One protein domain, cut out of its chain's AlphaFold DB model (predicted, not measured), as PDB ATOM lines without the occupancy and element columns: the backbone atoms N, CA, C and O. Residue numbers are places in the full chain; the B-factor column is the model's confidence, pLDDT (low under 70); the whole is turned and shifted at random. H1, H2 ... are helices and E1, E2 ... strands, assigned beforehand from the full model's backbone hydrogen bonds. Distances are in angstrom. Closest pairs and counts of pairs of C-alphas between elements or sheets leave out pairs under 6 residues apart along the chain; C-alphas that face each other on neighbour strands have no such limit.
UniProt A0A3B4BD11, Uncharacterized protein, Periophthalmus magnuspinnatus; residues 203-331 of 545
ATOM      1  N   THR A 203     128.550 125.334 109.401       85.06
ATOM      2  CA  THR A 203     128.392 124.395 108.292       85.06
ATOM      3  C   THR A 203     127.565 123.192 108.733       85.06
ATOM      4  O   THR A 203     127.726 122.682 109.842       85.06
ATOM      5  N   ALA A 204     126.698 122.722 107.847       85.12
ATOM      6  CA  ALA A 204     126.011 121.443 107.943       85.12
ATOM      7  C   ALA A 204     126.164 120.694 106.607       85.12
ATOM      8  O   ALA A 204     126.405 121.347 105.584       85.12
ATOM      9  N   PRO A 205     126.035 119.357 106.574       85.38
ATOM     10  CA  PRO A 205     126.083 118.603 105.326       85.38
ATOM     11  C   PRO A 205     124.967 119.072 104.389       85.38
ATOM     12  O   PRO A 205     123.871 119.408 104.847       85.38
ATOM     13  N   ALA A 206     125.231 119.114 103.084       82.00
ATOM     14  CA  ALA A 206     124.170 119.432 102.136       82.00
ATOM     15  C   ALA A 206     123.073 118.335 102.141       82.00
ATOM     16  O   ALA A 206     123.372 117.172 102.417       82.00
ATOM     17  N   PRO A 207     121.801 118.688 101.877       74.62
ATOM     18  CA  PRO A 207     120.657 117.800 102.065       74.62
ATOM     19  C   PRO A 207     120.530 116.810 100.902       74.62
ATOM     20  O   PRO A 207     119.761 117.023  99.966       74.62
ATOM     21  N   TYR A 208     121.296 115.728 100.977       76.38
ATOM     22  CA  TYR A 208     121.189 114.548 100.125       76.38
ATOM     23  C   TYR A 208     121.029 113.306 101.008       76.38
ATOM     24  O   TYR A 208     121.658 113.213 102.064       76.38
ATOM     25  N   ASN A 209     120.190 112.356 100.591       68.94
ATOM     26  CA  ASN A 209     119.970 111.120 101.348       68.94
ATOM     27  C   ASN A 209     120.887 110.000 100.839       68.94
ATOM     28  O   ASN A 209     121.438 109.241 101.635       68.94
ATOM     29  N   ASN A 210     121.076 109.938  99.518       76.88
ATOM     30  CA  ASN A 210     121.815 108.881  98.829       76.88
ATOM     31  C   ASN A 210     122.988 109.432  97.995       76.88
ATOM     32  O   ASN A 210     123.045 110.618  97.669       76.88
ATOM     33  N   ASP A 211     123.896 108.547  97.565       78.50
ATOM     34  CA  ASP A 211     125.008 108.906  96.667       78.50
ATOM     35  C   ASP A 211     124.514 109.527  95.346       78.50
ATOM     36  O   ASP A 211     125.123 110.467  94.843       78.50
ATOM     37  N   THR A 212     123.386 109.051  94.803       79.88
ATOM     38  CA  THR A 212     122.771 109.590  93.577       79.88
ATOM     39  C   THR A 212     122.359 111.053  93.739       79.88
ATOM     40  O   THR A 212     122.645 111.870  92.867       79.88
ATOM     41  N   ASP A 213     121.769 111.412  94.883       78.44
ATOM     42  CA  ASP A 213     121.401 112.795  95.203       78.44
ATOM     43  C   ASP A 213     122.660 113.672  95.316       78.44
ATOM     44  O   ASP A 213     122.685 114.802  94.829       78.44
ATOM     45  N   MET A 214     123.740 113.146  95.907       80.69
ATOM     46  CA  MET A 214     125.030 113.839  95.986       80.69
ATOM     47  C   MET A 214     125.663 114.037  94.597       80.69
ATOM     48  O   MET A 214     126.186 115.115  94.312       80.69
ATOM     49  N   ILE A 215     125.569 113.046  93.707       84.19
ATOM     50  CA  ILE A 215     125.993 113.156  92.302       84.19
ATOM     51  C   ILE A 215     125.153 114.215  91.575       84.19
ATOM     52  O   ILE A 215     125.717 115.059  90.876       84.19
ATOM     53  N   CYS A 216     123.834 114.248  91.788       84.62
ATOM     54  CA  CYS A 216     122.976 115.322  91.286       84.62
ATOM     55  C   CYS A 216     123.405 116.699  91.815       84.62
ATOM     56  O   CYS A 216     123.490 117.651  91.042       84.62
ATOM     57  N   MET A 217     123.744 116.810  93.100       85.25
ATOM     58  CA  MET A 217     124.237 118.054  93.697       85.25
ATOM     59  C   MET A 217     125.580 118.496  93.096       85.25
ATOM     60  O   MET A 217     125.771 119.688  92.872       85.25
ATOM     61  N   LEU A 218     126.482 117.567  92.751       87.06
ATOM     62  CA  LEU A 218     127.722 117.871  92.018       87.06
ATOM     63  C   LEU A 218     127.453 118.284  90.559       87.06
ATOM     64  O   LEU A 218     128.049 119.255  90.081       87.06
ATOM     65  N   LYS A 219     126.502 117.631  89.866       87.19
ATOM     66  CA  LYS A 219     126.056 118.043  88.520       87.19
ATOM     67  C   LYS A 219     125.631 119.518  88.488       87.19
ATOM     68  O   LYS A 219     125.925 120.191  87.501       87.19
ATOM     69  N   LEU A 220     124.990 120.048  89.540       85.00
ATOM     70  CA  LEU A 220     124.555 121.456  89.601       85.00
ATOM     71  C   LEU A 220     125.711 122.450  89.381       85.00
ATOM     72  O   LEU A 220     125.525 123.471  88.719       85.00
ATOM     73  N   PHE A 221     126.907 122.173  89.903       86.88
ATOM     74  CA  PHE A 221     128.082 123.047  89.744       86.88
ATOM     75  C   PHE A 221     128.706 122.975  88.336       86.88
ATOM     76  O   PHE A 221     129.553 123.803  87.987       86.88
ATOM     77  N   THR A 222     128.285 122.000  87.525       85.38
ATOM     78  CA  THR A 222     128.822 121.718  86.185       85.38
ATOM     79  C   THR A 222     127.848 122.151  85.087       85.38
ATOM     80  O   THR A 222     128.239 122.867  84.166       85.38
ATOM     81  N   TYR A 223     126.570 121.776  85.198       81.81
ATOM     82  CA  TYR A 223     125.540 122.039  84.191       81.81
ATOM     83  C   TYR A 223     124.650 123.226  84.574       81.81
ATOM     84  O   TYR A 223     124.197 123.355  85.713       81.81
ATOM     85  N   LYS A 224     124.383 124.102  83.596       73.81
ATOM     86  CA  LYS A 224     123.583 125.328  83.775       73.81
ATOM     87  C   LYS A 224     122.072 125.084  83.731       73.81
ATOM     88  O   LYS A 224     121.318 125.873  84.286       73.81
ATOM     89  N   THR A 225     121.650 124.036  83.035       68.62
ATOM     90  CA  THR A 225     120.250 123.692  82.774       68.62
ATOM     91  C   THR A 225     120.119 122.178  82.726       68.62
ATOM     92  O   THR A 225     120.958 121.520  82.110       68.62
ATOM     93  N   PHE A 226     119.057 121.650  83.323       73.56
ATOM     94  CA  PHE A 226     118.720 120.230  83.309       73.56
ATOM     95  C   PHE A 226     117.513 120.010  82.404       73.56
ATOM     96  O   PHE A 226     116.588 120.825  82.406       73.56
ATOM     97  N   ASP A 227     117.512 118.922  81.636       71.88
ATOM     98  CA  ASP A 227     116.300 118.520  80.928       71.88
ATOM     99  C   ASP A 227     115.241 118.050  81.939       71.88
ATOM    100  O   ASP A 227     115.546 117.552  83.023       71.88
ATOM    101  N   SER A 228     113.979 118.203  81.563       62.72
ATOM    102  CA  SER A 228     112.801 117.657  82.234       62.72
ATOM    103  C   SER A 228     112.849 116.141  82.471       62.72
ATOM    104  O   SER A 228     112.127 115.649  83.336       62.72
ATOM    105  N   THR A 229     113.696 115.422  81.729       66.44
ATOM    106  CA  THR A 229     113.937 113.978  81.856       66.44
ATOM    107  C   THR A 229     115.064 113.608  82.832       66.44
ATOM    108  O   THR A 229     115.145 112.446  83.225       66.44
ATOM    109  N   ASP A 230     115.919 114.551  83.256       71.75
ATOM    110  CA  ASP A 230     116.992 114.274  84.225       71.75
ATOM    111  C   ASP A 230     116.416 114.261  85.649       71.75
ATOM    112  O   ASP A 230     115.832 115.245  86.112       71.75
ATOM    113  N   GLU A 231     116.620 113.161  86.374       70.88
ATOM    114  CA  GLU A 231     116.180 112.984  87.766       70.88
ATOM    115  C   GLU A 231     116.674 114.122  88.681       70.88
ATOM    116  O   GLU A 231     115.982 114.523  89.619       70.88
ATOM    117  N   CYS A 232     117.821 114.731  88.361       74.94
ATOM    118  CA  CYS A 232     118.409 115.846  89.102       74.94
ATOM    119  C   CYS A 232     117.692 117.202  88.899       74.94
ATOM    120  O   CYS A 232     117.940 118.146  89.655       74.94
ATOM    121  N   CYS A 233     116.794 117.327  87.911       75.50
ATOM    122  CA  CYS A 233     116.155 118.591  87.503       75.50
ATOM    123  C   CYS A 233     115.364 119.286  88.632       75.50
ATOM    124  O   CYS A 233     115.239 120.513  88.670       75.50
ATOM    125  N   HIS A 234     114.872 118.522  89.610       73.00
ATOM    126  CA  HIS A 234     114.152 119.069  90.759       73.00
ATOM    127  C   HIS A 234     115.029 119.943  91.681       73.00
ATOM    128  O   HIS A 234     114.507 120.866  92.311       73.00
ATOM    129  N   LEU A 235     116.347 119.704  91.729       72.12
ATOM    130  CA  LEU A 235     117.290 120.440  92.582       72.12
ATOM    131  C   LEU A 235     117.720 121.786  91.986       72.12
ATOM    132  O   LEU A 235     117.998 122.720  92.737       72.12
ATOM    133  N   ASP A 236     117.720 121.928  90.656       69.19
ATOM    134  CA  ASP A 236     118.118 123.164  89.960       69.19
ATOM    135  C   ASP A 236     117.247 124.368  90.370       69.19
ATOM    136  O   ASP A 236     117.734 125.490  90.512       69.19
ATOM    137  N   LYS A 237     115.968 124.104  90.674       68.94
ATOM    138  CA  LYS A 237     115.008 125.091  91.200       68.94
ATOM    139  C   LYS A 237     115.274 125.494  92.653       68.94
ATOM    140  O   LYS A 237     114.893 126.591  93.039       68.94
ATOM    141  N   VAL A 238     115.868 124.606  93.455       70.69
ATOM    142  CA  VAL A 238     116.150 124.812  94.892       70.69
ATOM    143  C   VAL A 238     117.512 125.473  95.097       70.69
ATOM    144  O   VAL A 238     117.705 126.228  96.046       70.69
ATOM    145  N   PHE A 239     118.463 125.214  94.205       77.00
ATOM    146  CA  PHE A 239     119.830 125.709  94.290       77.00
ATOM    147  C   PHE A 239     120.164 126.473  93.014       77.00
ATOM    148  O   PHE A 239     120.899 125.998  92.154       77.00
ATOM    149  N   VAL A 240     119.586 127.664  92.868       78.56
ATOM    150  CA  VAL A 240     119.751 128.493  91.666       78.56
ATOM    151  C   VAL A 240     121.215 128.887  91.421       78.56
ATOM    152  O   VAL A 240     122.003 129.029  92.361       78.56
ATOM    153  N   VAL A 241     121.592 129.072  90.153       80.38
ATOM    154  CA  VAL A 241     122.918 129.587  89.770       80.38
ATOM    155  C   VAL A 241     123.088 131.019  90.284       80.38
ATOM    156  O   VAL A 241     122.206 131.856  90.084       80.38
ATOM    157  N   VAL A 242     124.235 131.323  90.893       82.75
ATOM    158  CA  VAL A 242     124.593 132.676  91.349       82.75
ATOM    159  C   VAL A 242     125.827 133.207  90.621       82.75
ATOM    160  O   VAL A 242     126.720 132.458  90.231       82.75
ATOM    161  N   THR A 243     125.866 134.524  90.411       73.19
ATOM    162  CA  THR A 243     126.983 135.228  89.754       73.19
ATOM    163  C   THR A 243     128.055 135.693  90.738       73.19
ATOM    164  O   THR A 243     129.228 135.769  90.371       73.19
ATOM    165  N   SER A 244     127.670 135.984  91.985       72.25
ATOM    166  CA  SER A 244     128.610 136.223  93.081       72.25
ATOM    167  C   SER A 244     129.331 134.924  93.443       72.25
ATOM    168  O   SER A 244     128.732 133.850  93.495       72.25
ATOM    169  N   LYS A 245     130.636 135.046  93.693       71.06
ATOM    170  CA  LYS A 245     131.503 133.979  94.217       71.06
ATOM    171  C   LYS A 245     131.843 134.212  95.691       71.06
ATOM    172  O   LYS A 245     132.733 133.557  96.228       71.06
ATOM    173  N   ASP A 246     131.172 135.178  96.311       73.12
ATOM    174  CA  ASP A 246     131.447 135.614  97.668       73.12
ATOM    175  C   ASP A 246     130.907 134.590  98.667       73.12
ATOM    176  O   ASP A 246     129.883 133.931  98.461       73.12
ATOM    177  N   VAL A 247     131.618 134.460  99.778       74.81
ATOM    178  CA  VAL A 247     131.300 133.527 100.854       74.81
ATOM    179  C   VAL A 247     130.983 134.348 102.102       74.81
ATOM    180  O   VAL A 247     131.711 135.304 102.383       74.81
ATOM    181  N   PRO A 248     129.919 134.022 102.862       72.75
ATOM    182  CA  PRO A 248     129.578 134.758 104.073       72.75
ATOM    183  C   PRO A 248     130.749 134.854 105.057       72.75
ATOM    184  O   PRO A 248     131.398 133.861 105.379       72.75
ATOM    185  N   LEU A 249     131.006 136.061 105.558       61.12
ATOM    186  CA  LEU A 249     132.016 136.310 106.586       61.12
ATOM    187  C   LEU A 249     131.505 135.839 107.959       61.12
ATOM    188  O   LEU A 249     130.347 136.071 108.300       61.12
ATOM    189  N   ASN A 250     132.403 135.270 108.772       69.81
ATOM    190  CA  ASN A 250     132.153 134.730 110.119       69.81
ATOM    191  C   ASN A 250     131.238 133.489 110.157       69.81
ATOM    192  O   ASN A 250     130.053 133.557 110.488       69.81
ATOM    193  N   TRP A 251     131.841 132.331 109.896       79.06
ATOM    194  CA  TRP A 251     131.231 131.011 110.050       79.06
ATOM    195  C   TRP A 251     132.136 130.086 110.887       79.06
ATOM    196  O   TRP A 251     133.270 130.448 111.204       79.06
ATOM    197  N   ALA A 252     131.639 128.914 111.281       76.94
ATOM    198  CA  ALA A 252     132.425 127.841 111.900       76.94
ATOM    199  C   ALA A 252     132.083 126.474 111.298       76.94
ATOM    200  O   ALA A 252     130.971 126.257 110.811       76.94
ATOM    201  N   VAL A 253     133.031 125.536 111.362       79.88
ATOM    202  CA  VAL A 253     132.778 124.138 110.994       79.88
ATOM    203  C   VAL A 253     131.822 123.526 112.019       79.88
ATOM    204  O   VAL A 253     132.125 123.497 113.209       79.88
ATOM    205  N   GLY A 254     130.660 123.048 111.575       74.31
ATOM    206  CA  GLY A 254     129.734 122.320 112.439       74.31
ATOM    207  C   GLY A 254     130.250 120.922 112.780       74.31
ATOM    208  O   GLY A 254     130.802 120.236 111.916       74.31
ATOM    209  N   HIS A 255     130.018 120.489 114.024       72.25
ATOM    210  CA  HIS A 255     130.402 119.182 114.581       72.25
ATOM    211  C   HIS A 255     129.548 118.013 114.046       72.25
ATOM    212  O   HIS A 255     128.999 117.215 114.804       72.25
ATOM    213  N   THR A 256     129.401 117.923 112.728       72.56
ATOM    214  CA  THR A 256     128.705 116.837 112.029       72.56
ATOM    215  C   THR A 256     129.708 116.018 111.230       72.56
ATOM    216  O   THR A 256     130.750 116.537 110.835       72.56
ATOM    217  N   LYS A 257     129.374 114.767 110.904       79.62
ATOM    218  CA  LYS A 257     130.102 114.055 109.852       79.62
ATOM    219  C   LYS A 257     129.542 114.425 108.480       79.62
ATOM    220  O   LYS A 257     128.328 114.543 108.324       79.62
ATOM    221  N   TYR A 258     130.421 114.569 107.500       82.12
ATOM    222  CA  TYR A 258     130.103 114.948 106.126       82.12
ATOM    223  C   TYR A 258     130.344 113.774 105.166       82.12
ATOM    224  O   TYR A 258     131.174 112.905 105.452       82.12
ATOM    225  N   THR A 259     129.675 113.750 104.010       83.75
ATOM    226  CA  THR A 259     130.120 112.908 102.886       83.75
ATOM    227  C   THR A 259     131.065 113.728 102.024       83.75
ATOM    228  O   THR A 259     130.724 114.800 101.516       83.75
ATOM    229  N   CYS A 260     132.294 113.249 101.926       84.50
ATOM    230  CA  CYS A 260     133.392 113.925 101.265       84.50
ATOM    231  C   CYS A 260     133.600 113.365  99.859       84.50
ATOM    232  O   CYS A 260     133.114 112.287  99.513       84.50
ATOM    233  N   PHE A 261     134.346 114.095  99.047       82.19
ATOM    234  CA  PHE A 261     134.785 113.676  97.731       82.19
ATOM    235  C   PHE A 261     136.247 114.074  97.519       82.19
ATOM    236  O   PHE A 261     136.696 115.115  98.009       82.19
ATOM    237  N   GLU A 262     136.996 113.225  96.824       82.00
ATOM    238  CA  GLU A 262     138.447 113.345  96.686       82.00
ATOM    239  C   GLU A 262     138.873 113.395  95.218       82.00
ATOM    240  O   GLU A 262     138.565 112.486  94.445       82.00
ATOM    241  N   SER A 263     139.640 114.428  94.856       79.31
ATOM    242  CA  SER A 263     140.324 114.522  93.562       79.31
ATOM    243  C   SER A 263     141.800 114.163  93.717       79.31
ATOM    244  O   SER A 263     142.517 114.772  94.517       79.31
ATOM    245  N   ARG A 264     142.271 113.208  92.906       73.44
ATOM    246  CA  ARG A 264     143.684 112.777  92.831       73.44
ATOM    247  C   ARG A 264     144.379 113.198  91.530       73.44
ATOM    248  O   ARG A 264     145.441 112.687  91.199       73.44
ATOM    249  N   THR A 265     143.782 114.121  90.779       59.78
ATOM    250  CA  THR A 265     144.120 114.388  89.370       59.78
ATOM    251  C   THR A 265     145.461 115.095  89.113       59.78
ATOM    252  O   THR A 265     145.856 115.195  87.954       59.78
ATOM    253  N   HIS A 266     146.186 115.590  90.131       58.47
ATOM    254  CA  HIS A 266     147.479 116.264  89.923       58.47
ATOM    255  C   HIS A 266     148.395 116.379  91.160       58.47
ATOM    256  O   HIS A 266     147.965 116.746  92.252       58.47
ATOM    257  N   THR A 267     149.705 116.209  90.963       55.34
ATOM    258  CA  THR A 267     150.761 116.334  91.994       55.34
ATOM    259  C   THR A 267     151.356 117.748  92.132       55.34
ATOM    260  O   THR A 267     152.494 117.901  92.565       55.34
ATOM    261  N   ASN A 268     150.628 118.802  91.739       56.59
ATOM    262  CA  ASN A 268     151.155 120.174  91.782       56.59
ATOM    263  C   ASN A 268     150.915 120.824  93.170       56.59
ATOM    264  O   ASN A 268     149.748 121.026  93.519       56.59
ATOM    265  N   PRO A 269     151.968 121.173  93.945       53.62
ATOM    266  CA  PRO A 269     151.827 121.652  95.327       53.62
ATOM    267  C   PRO A 269     151.020 122.953  95.468       53.62
ATOM    268  O   PRO A 269     150.307 123.114  96.456       53.62
ATOM    269  N   ASP A 270     151.034 123.841  94.469       53.00
ATOM    270  CA  ASP A 270     150.335 125.141  94.531       53.00
ATOM    271  C   ASP A 270     148.794 125.036  94.496       53.00
ATOM    272  O   ASP A 270     148.095 126.047  94.604       53.00
ATOM    273  N   LYS A 271     148.235 123.832  94.296       58.53
ATOM    274  CA  LYS A 271     146.780 123.579  94.206       58.53
ATOM    275  C   LYS A 271     146.311 122.398  95.055       58.53
ATOM    276  O   LYS A 271     145.303 121.759  94.742       58.53
ATOM    277  N   GLN A 272     147.051 122.115  96.122       62.78
ATOM    278  CA  GLN A 272     146.711 121.083  97.086       62.78
ATOM    279  C   GLN A 272     145.838 121.695  98.191       62.78
ATOM    280  O   GLN A 272     146.308 122.499  98.991       62.78
ATOM    281  N   PHE A 273     144.565 121.304  98.260       63.06
ATOM    282  CA  PHE A 273     143.630 121.786  99.288       63.06
ATOM    283  C   PHE A 273     143.868 121.172 100.680       63.06
ATOM    284  O   PHE A 273     143.107 121.448 101.598       63.06
ATOM    285  N   GLY A 274     144.922 120.366 100.848       59.12
ATOM    286  CA  GLY A 274     145.237 119.634 102.074       59.12
ATOM    287  C   GLY A 274     144.534 118.278 102.170       59.12
ATOM    288  O   GLY A 274     143.717 117.915 101.318       59.12
ATOM    289  N   ASP A 275     144.865 117.529 103.222       57.69
ATOM    290  CA  ASP A 275     144.167 116.294 103.576       57.69
ATOM    291  C   ASP A 275     143.222 116.543 104.761       57.69
ATOM    292  O   ASP A 275     143.614 117.094 105.791       57.69
ATOM    293  N   PHE A 276     141.954 116.171 104.592       59.16
ATOM    294  CA  PHE A 276     140.921 116.319 105.614       59.16
ATOM    295  C   PHE A 276     141.093 115.153 106.586       59.16
ATOM    296  O   PHE A 276     140.777 114.016 106.235       59.16
ATOM    297  N   THR A 277     141.620 115.417 107.786       55.19
ATOM    298  CA  THR A 277     141.792 114.373 108.807       55.19
ATOM    299  C   THR A 277     140.464 113.667 109.085       55.19
ATOM    300  O   THR A 277     139.411 114.307 109.174       55.19
ATOM    301  N   ASP A 278     140.515 112.340 109.245       53.62
ATOM    302  CA  ASP A 278     139.353 111.432 109.185       53.62
ATOM    303  C   ASP A 278     138.272 111.644 110.272       53.62
ATOM    304  O   ASP A 278     137.274 110.928 110.319       53.62
ATOM    305  N   LEU A 279     138.420 112.650 111.142       54.38
ATOM    306  CA  LEU A 279     137.439 113.018 112.168       54.38
ATOM    307  C   LEU A 279     136.109 113.548 111.604       54.38
ATOM    308  O   LEU A 279     135.088 113.463 112.287       54.38
ATOM    309  N   HIS A 280     136.116 114.122 110.399       65.44
ATOM    310  CA  HIS A 280     134.980 114.890 109.873       65.44
ATOM    311  C   HIS A 280     134.291 114.251 108.649       65.44
ATOM    312  O   HIS A 280     133.137 114.578 108.376       65.44
ATOM    313  N   CYS A 281     134.928 113.321 107.928       75.12
ATOM    314  CA  CYS A 281     134.283 112.569 106.840       75.12
ATOM    315  C   CYS A 281     133.686 111.253 107.371       75.12
ATOM    316  O   CYS A 281     134.362 110.505 108.069       75.12
ATOM    317  N   ASN A 282     132.439 110.924 107.016       77.88
ATOM    318  CA  ASN A 282     131.875 109.586 107.262       77.88
ATOM    319  C   ASN A 282     132.173 108.610 106.117       77.88
ATOM    320  O   ASN A 282     132.305 107.408 106.328       77.88
ATOM    321  N   LYS A 283     132.208 109.138 104.892       79.31
ATOM    322  CA  LYS A 283     132.374 108.409 103.634       79.31
ATOM    323  C   LYS A 283     133.038 109.343 102.628       79.31
ATOM    324  O   LYS A 283     132.746 110.540 102.636       79.31
ATOM    325  N   THR A 284     133.879 108.792 101.761       78.81
ATOM    326  CA  THR A 284     134.570 109.537 100.704       78.81
ATOM    327  C   THR A 284     134.240 108.921  99.351       78.81
ATOM    328  O   THR A 284     134.485 107.734  99.143       78.81
ATOM    329  N   LEU A 285     133.687 109.714  98.435       77.44
ATOM    330  CA  LEU A 285     133.556 109.350  97.025       77.44
ATOM    331  C   LEU A 285     134.866 109.669  96.295       77.44
ATOM    332  O   LEU A 285     135.411 110.765  96.428       77.44
ATOM    333  N   MET A 286     135.379 108.715  95.526       73.88
ATOM    334  CA  MET A 286     136.553 108.939  94.682       73.88
ATOM    335  C   MET A 286     136.167 109.663  93.389       73.88
ATOM    336  O   MET A 286     135.024 109.580  92.940       73.88
ATOM    337  N   SER A 287     137.126 110.371  92.785       69.75
ATOM    338  CA  SER A 287     136.877 111.134  91.559       69.75
ATOM    339  C   SER A 287     136.491 110.276  90.354       69.75
ATOM    340  O   SER A 287     135.821 110.773  89.461       69.75
ATOM    341  N   GLU A 288     136.883 109.005  90.310       71.94
ATOM    342  CA  GLU A 288     136.492 108.068  89.250       71.94
ATOM    343  C   GLU A 288     135.260 107.251  89.683       71.94
ATOM    344  O   GLU A 288     135.220 106.791  90.827       71.94
ATOM    345  N   PRO A 289     134.248 107.049  88.812       67.12
ATOM    346  CA  PRO A 289     134.176 107.442  87.396       67.12
ATOM    347  C   PRO A 289     133.690 108.886  87.144       67.12
ATOM    348  O   PRO A 289     133.603 109.308  85.997       67.12
ATOM    349  N   TYR A 290     133.356 109.655  88.181       73.38
ATOM    350  CA  TYR A 290     132.662 110.950  88.075       73.38
ATOM    351  C   TYR A 290     133.564 112.163  87.764       73.38
ATOM    352  O   TYR A 290     133.225 113.284  88.145       73.38
ATOM    353  N   ALA A 291     134.702 111.962  87.089       70.81
ATOM    354  CA  ALA A 291     135.791 112.942  87.003       70.81
ATOM    355  C   ALA A 291     135.328 114.308  86.457       70.81
ATOM    356  O   ALA A 291     135.683 115.355  87.002       70.81
ATOM    357  N   ASP A 292     134.453 114.287  85.449       72.31
ATOM    358  CA  ASP A 292     133.894 115.480  84.806       72.31
ATOM    359  C   ASP A 292     133.077 116.373  85.757       72.31
ATOM    360  O   ASP A 292     133.033 117.589  85.570       72.31
ATOM    361  N   LEU A 293     132.466 115.807  86.808       74.81
ATOM    362  CA  LEU A 293     131.638 116.555  87.768       74.81
ATOM    363  C   LEU A 293     132.463 117.361  88.784       74.81
ATOM    364  O   LEU A 293     131.921 118.219  89.486       74.81
ATOM    365  N   PHE A 294     133.774 117.113  88.865       73.31
ATOM    366  CA  PHE A 294     134.690 117.879  89.713       73.31
ATOM    367  C   PHE A 294     135.253 119.123  89.007       73.31
ATOM    368  O   PHE A 294     135.887 119.958  89.658       73.31
ATOM    369  N   HIS A 295     134.971 119.298  87.709       75.94
ATOM    370  CA  HIS A 295     135.247 120.516  86.946       75.94
ATOM    371  C   HIS A 295     134.122 121.549  87.113       75.94
ATOM    372  O   HIS A 295     133.372 121.862  86.186       75.94
ATOM    373  N   GLN A 296     134.024 122.117  88.312       81.62
ATOM    374  CA  GLN A 296     132.990 123.096  88.633       81.62
ATOM    375  C   GLN A 296     133.192 124.412  87.859       81.62
ATOM    376  O   GLN A 296     134.297 124.950  87.759       81.62
ATOM    377  N   SER A 297     132.105 124.941  87.292       80.12
ATOM    378  CA  SER A 297     132.105 126.190  86.509       80.12
ATOM    379  C   SER A 297     131.031 127.192  86.938       80.12
ATOM    380  O   SER A 297     131.086 128.361  86.546       80.12
ATOM    381  N   LEU A 298     130.082 126.754  87.770       85.62
ATOM    382  CA  LEU A 298     128.945 127.527  88.256       85.62
ATOM    383  C   LEU A 298     128.956 127.554  89.784       85.62
ATOM    384  O   LEU A 298     129.132 126.516  90.415       85.62
ATOM    385  N   ALA A 299     128.709 128.725  90.371       85.38
ATOM    386  CA  ALA A 299     128.396 128.843  91.790       85.38
ATOM    387  C   ALA A 299     126.884 128.658  92.008       85.38
ATOM    388  O   ALA A 299     126.070 129.034  91.155       85.38
ATOM    389  N   ARG A 300     126.500 128.078  93.147       83.25
ATOM    390  CA  ARG A 300     125.111 127.715  93.471       83.25
ATOM    391  C   ARG A 300     124.671 128.368  94.781       83.25
ATOM    392  O   ARG A 300     125.447 128.478  95.724       83.25
ATOM    393  N   ALA A 301     123.425 128.832  94.841       78.50
ATOM    394  CA  ALA A 301     122.884 129.461  96.040       78.50
ATOM    395  C   ALA A 301     122.850 128.476  97.222       78.50
ATOM    396  O   ALA A 301     122.421 127.337  97.069       78.50
ATOM    397  N   ALA A 302     123.235 128.950  98.410       75.94
ATOM    398  CA  ALA A 302     123.157 128.237  99.691       75.94
ATOM    399  C   ALA A 302     123.986 126.937  99.841       75.94
ATOM    400  O   ALA A 302     123.925 126.333 100.912       75.94
ATOM    401  N   ILE A 303     124.784 126.536  98.842       85.56
ATOM    402  CA  ILE A 303     125.736 125.414  98.928       85.56
ATOM    403  C   ILE A 303     127.139 125.919  98.590       85.56
ATOM    404  O   ILE A 303     127.336 126.608  97.593       85.56
ATOM    405  N   TRP A 304     128.122 125.504  99.382       88.12
ATOM    406  CA  TRP A 304     129.541 125.779  99.172       88.12
ATOM    407  C   TRP A 304     130.355 124.486  99.278       88.12
ATOM    408  O   TRP A 304     129.948 123.536  99.950       88.12
ATOM    409  N   CYS A 305     131.527 124.449  98.648       88.06
ATOM    410  CA  CYS A 305     132.503 123.380  98.842       88.06
ATOM    411  C   CYS A 305     133.404 123.725 100.037       88.06
ATOM    412  O   CYS A 305     134.187 124.667  99.957       88.06
ATOM    413  N   LEU A 306     133.297 122.981 101.139       86.94
ATOM    414  CA  LEU A 306     134.229 123.045 102.267       86.94
ATOM    415  C   LEU A 306     135.410 122.113 101.985       86.94
ATOM    416  O   LEU A 306     135.192 120.925 101.759       86.94
ATOM    417  N   CYS A 307     136.637 122.625 102.013       83.44
ATOM    418  CA  CYS A 307     137.848 121.838 101.761       83.44
ATOM    419  C   CYS A 307     138.767 121.767 102.996       83.44
ATOM    420  O   CYS A 307     138.511 122.400 104.024       83.44
ATOM    421  N   ALA A 308     139.834 120.964 102.914       73.56
ATOM    422  CA  ALA A 308     140.783 120.745 104.016       73.56
ATOM    423  C   ALA A 308     141.680 121.939 104.374       73.56
ATOM    424  O   ALA A 308     142.309 121.937 105.429       73.56
ATOM    425  N   ASP A 309     141.635 123.012 103.587       72.00
ATOM    426  CA  ASP A 309     142.161 124.329 103.943       72.00
ATOM    427  C   ASP A 309     141.279 125.072 104.971       72.00
ATOM    428  O   ASP A 309     141.586 126.208 105.339       72.00
ATOM    429  N   LEU A 310     140.187 124.438 105.427       74.94
ATOM    430  CA  LEU A 310     139.127 125.012 106.260       74.94
ATOM    431  C   LEU A 310     138.526 126.277 105.636       74.94
ATOM    432  O   LEU A 310     138.132 127.210 106.340       74.94
ATOM    433  N   ARG A 311     138.436 126.313 104.302       80.06
ATOM    434  CA  ARG A 311     137.768 127.383 103.563       80.06
ATOM    435  C   ARG A 311     136.549 126.837 102.838       80.06
ATOM    436  O   ARG A 311     136.525 125.710 102.346       80.06
ATOM    437  N   LEU A 312     135.526 127.679 102.790       84.19
ATOM    438  CA  LEU A 312     134.376 127.495 101.924       84.19
ATOM    439  C   LEU A 312     134.686 128.153 100.581       84.19
ATOM    440  O   LEU A 312     135.130 129.299 100.533       84.19
ATOM    441  N   HIS A 313     134.418 127.428  99.503       85.88
ATOM    442  CA  HIS A 313     134.612 127.852  98.123       85.88
ATOM    443  C   HIS A 313     133.260 127.822  97.407       85.88
ATOM    444  O   HIS A 313     132.539 126.829  97.478       85.88
ATOM    445  N   ALA A 314     132.895 128.898  96.707       85.44
ATOM    446  CA  ALA A 314     131.642 128.947  95.941       85.44
ATOM    447  C   ALA A 314     131.644 128.001  94.720       85.44
ATOM    448  O   ALA A 314     130.585 127.600  94.245       85.44
ATOM    449  N   MET A 315     132.834 127.658  94.218       85.38
ATOM    450  CA  MET A 315     133.089 126.646  93.190       85.38
ATOM    451  C   MET A 315     134.562 126.209  93.276       85.38
ATOM    452  O   MET A 315     135.420 127.017  93.642       85.38
ATOM    453  N   LEU A 316     134.867 124.972  92.900       83.44
ATOM    454  CA  LEU A 316     136.233 124.448  92.822       83.44
ATOM    455  C   LEU A 316     136.893 124.788  91.470       83.44
ATOM    456  O   LEU A 316     136.210 124.850  90.447       83.44
ATOM    457  N   PRO A 317     138.214 125.037  91.421       77.69
ATOM    458  CA  PRO A 317     138.909 125.332  90.170       77.69
ATOM    459  C   PRO A 317     139.051 124.070  89.304       77.69
ATOM    460  O   PRO A 317     139.103 122.962  89.817       77.69
ATOM    461  N   LYS A 318     139.219 124.228  87.983       73.38
ATOM    462  CA  LYS A 318     139.324 123.101  87.025       73.38
ATOM    463  C   LYS A 318     140.426 122.069  87.314       73.38
ATOM    464  O   LYS A 318     140.369 120.980  86.774       73.38
ATOM    465  N   ILE A 319     141.457 122.423  88.078       74.31
ATOM    466  CA  ILE A 319     142.565 121.525  88.427       74.31
ATOM    467  C   ILE A 319     142.801 121.695  89.921       74.31
ATOM    468  O   ILE A 319     143.177 122.792  90.344       74.31
ATOM    469  N   TRP A 320     142.571 120.636  90.693       78.44
ATOM    470  CA  TRP A 320     142.729 120.620  92.143       78.44
ATOM    471  C   TRP A 320     142.942 119.208  92.675       78.44
ATOM    472  O   TRP A 320     142.463 118.240  92.077       78.44
ATOM    473  N   THR A 321     143.595 119.096  93.830       77.44
ATOM    474  CA  THR A 321     143.684 117.842  94.587       77.44
ATOM    475  C   THR A 321     143.454 118.037  96.076       77.44
ATOM    476  O   THR A 321     143.659 119.124  96.619       77.44
ATOM    477  N   GLY A 322     142.995 116.969  96.727       79.75
ATOM    478  CA  GLY A 322     142.620 116.943  98.141       79.75
ATOM    479  C   GLY A 322     141.203 116.410  98.349       79.75
ATOM    480  O   GLY A 322     140.575 115.887  97.422       79.75
ATOM    481  N   LYS A 323     140.699 116.570  99.576       82.31
ATOM    482  CA  LYS A 323     139.342 116.181  99.989       82.31
ATOM    483  C   LYS A 323     138.492 117.424 100.271       82.31
ATOM    484  O   LYS A 323     138.936 118.334 100.975       82.31
ATOM    485  N   CYS A 324     137.267 117.437  99.754       85.06
ATOM    486  CA  CYS A 324     136.270 118.480 100.013       85.06
ATOM    487  C   CYS A 324     134.884 117.861 100.271       85.06
ATOM    488  O   CYS A 324     134.667 116.672 100.049       85.06
ATOM    489  N   THR A 325     133.923 118.655 100.739       87.12
ATOM    490  CA  THR A 325     132.520 118.258 100.927       87.12
ATOM    491  C   THR A 325     131.569 119.393 100.545       87.12
ATOM    492  O   THR A 325     131.938 120.564 100.595       87.12
ATOM    493  N   LEU A 326     130.334 119.056 100.162       88.38
ATOM    494  CA  LEU A 326     129.268 120.039  99.976       88.38
ATOM    495  C   LEU A 326     128.643 120.376 101.334       88.38
ATOM    496  O   LEU A 326     128.098 119.499 102.012       88.38
ATOM    497  N   ALA A 327     128.685 121.655 101.695       87.38
ATOM    498  CA  ALA A 327     128.163 122.181 102.946       87.38
ATOM    499  C   ALA A 327     127.156 123.315 102.706       87.38
ATOM    500  O   ALA A 327     127.340 124.165 101.831       87.38
ATOM    501  N   MET A 328     126.111 123.355 103.529       87.06
ATOM    502  CA  MET A 328     125.229 124.514 103.677       87.06
ATOM    503  C   MET A 328     125.595 125.288 104.943       87.06
ATOM    504  O   MET A 328     126.158 124.722 105.877       87.06
ATOM    505  N   LEU A 329     125.232 126.569 104.998       82.38
ATOM    506  CA  LEU A 329     125.350 127.387 106.205       82.38
ATOM    507  C   LEU A 329     123.993 127.481 106.906       82.38
ATOM    508  O   LEU A 329     123.008 127.903 106.297       82.38
ATOM    509  N   ILE A 330     123.947 127.090 108.180       77.75
ATOM    510  CA  ILE A 330     122.729 127.070 108.996       77.75
ATOM    511  C   ILE A 330     122.776 128.096 110.135       77.75
ATOM    512  O   ILE A 330     123.838 128.523 110.589       77.75
ATOM    513  N   ILE A 331     121.585 128.478 110.598       75.12
ATOM    514  CA  ILE A 331     121.355 129.328 111.768       75.12
ATOM    515  C   ILE A 331     120.572 128.509 112.792       75.12
ATOM    516  O   ILE A 331     119.512 127.971 112.471       75.12
TER     517      ILE A 331
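Overview. This is residues 203 to 331 of the 545 residues of an uncharacterized protein of Periophthalmus magnuspinnatus (UniProt A0A3B4BD11). Little regular structure: long loops surround a small twisted sheet, in which E5 pairs with E1, E2 and E4, E3 lies beyond E2, and H1 packs over one face. The printed part has 129 residues, 46 in named elements, ordered E1 H1 H2 E2 E3 H3 E4 E5; the class is mixed, and so is the branched sheet. It is compact, radius of gyration of the C-alphas 13.9 A, spanning 40 by 35 by 28 A.

Along the chain. E1, residues 203 to 205, 6.9 A, begins at C-alpha 203 (128.392, 124.395, 108.292). H1 is 211 to 220, 14.4 A; H2 233 to 236, 5.6 A; E2 258 to 263, 16.2 A; E3 281 to 286, 12.9 A; H3 291 to 294, 5.7 A; E4 304 to 307, 9.6 A. E5, 322 to 330, 24.8 A, ends at C-alpha 330 (122.729, 127.070, 108.996).

Arrangement. E5 is antiparallel to E1, N 204 to O 328 2.9 A; to E2, N 261 to O 324 2.8 A; and to E4, its hairpin partner, N 306 to O 325 2.8 A. E2 and E3 are parallel, N 260 to O 283 2.8 A. These pairs are within hydrogen-bond range. H1 is on the sheet, over E2, height 10.2 A. H1 touches H2, closest C-alphas Leu 220 and Asp 236, 6.7 A, and H3, Lys 219 and Leu 293, 5.8 A. Every O i to N i+4 pair in H1 is within range; H2 and H3 are too short for one.

Size, cuts and confidence. The farthest C-alphas, Ser 228 and Pro 269, are 41.4 A apart. The printed part has no cut. Links H1 to H2, H2 to E2, E2 to E3 and E4 to E5 are long. Twenty-six residues, among them 265 to 280, have pLDDT under 70.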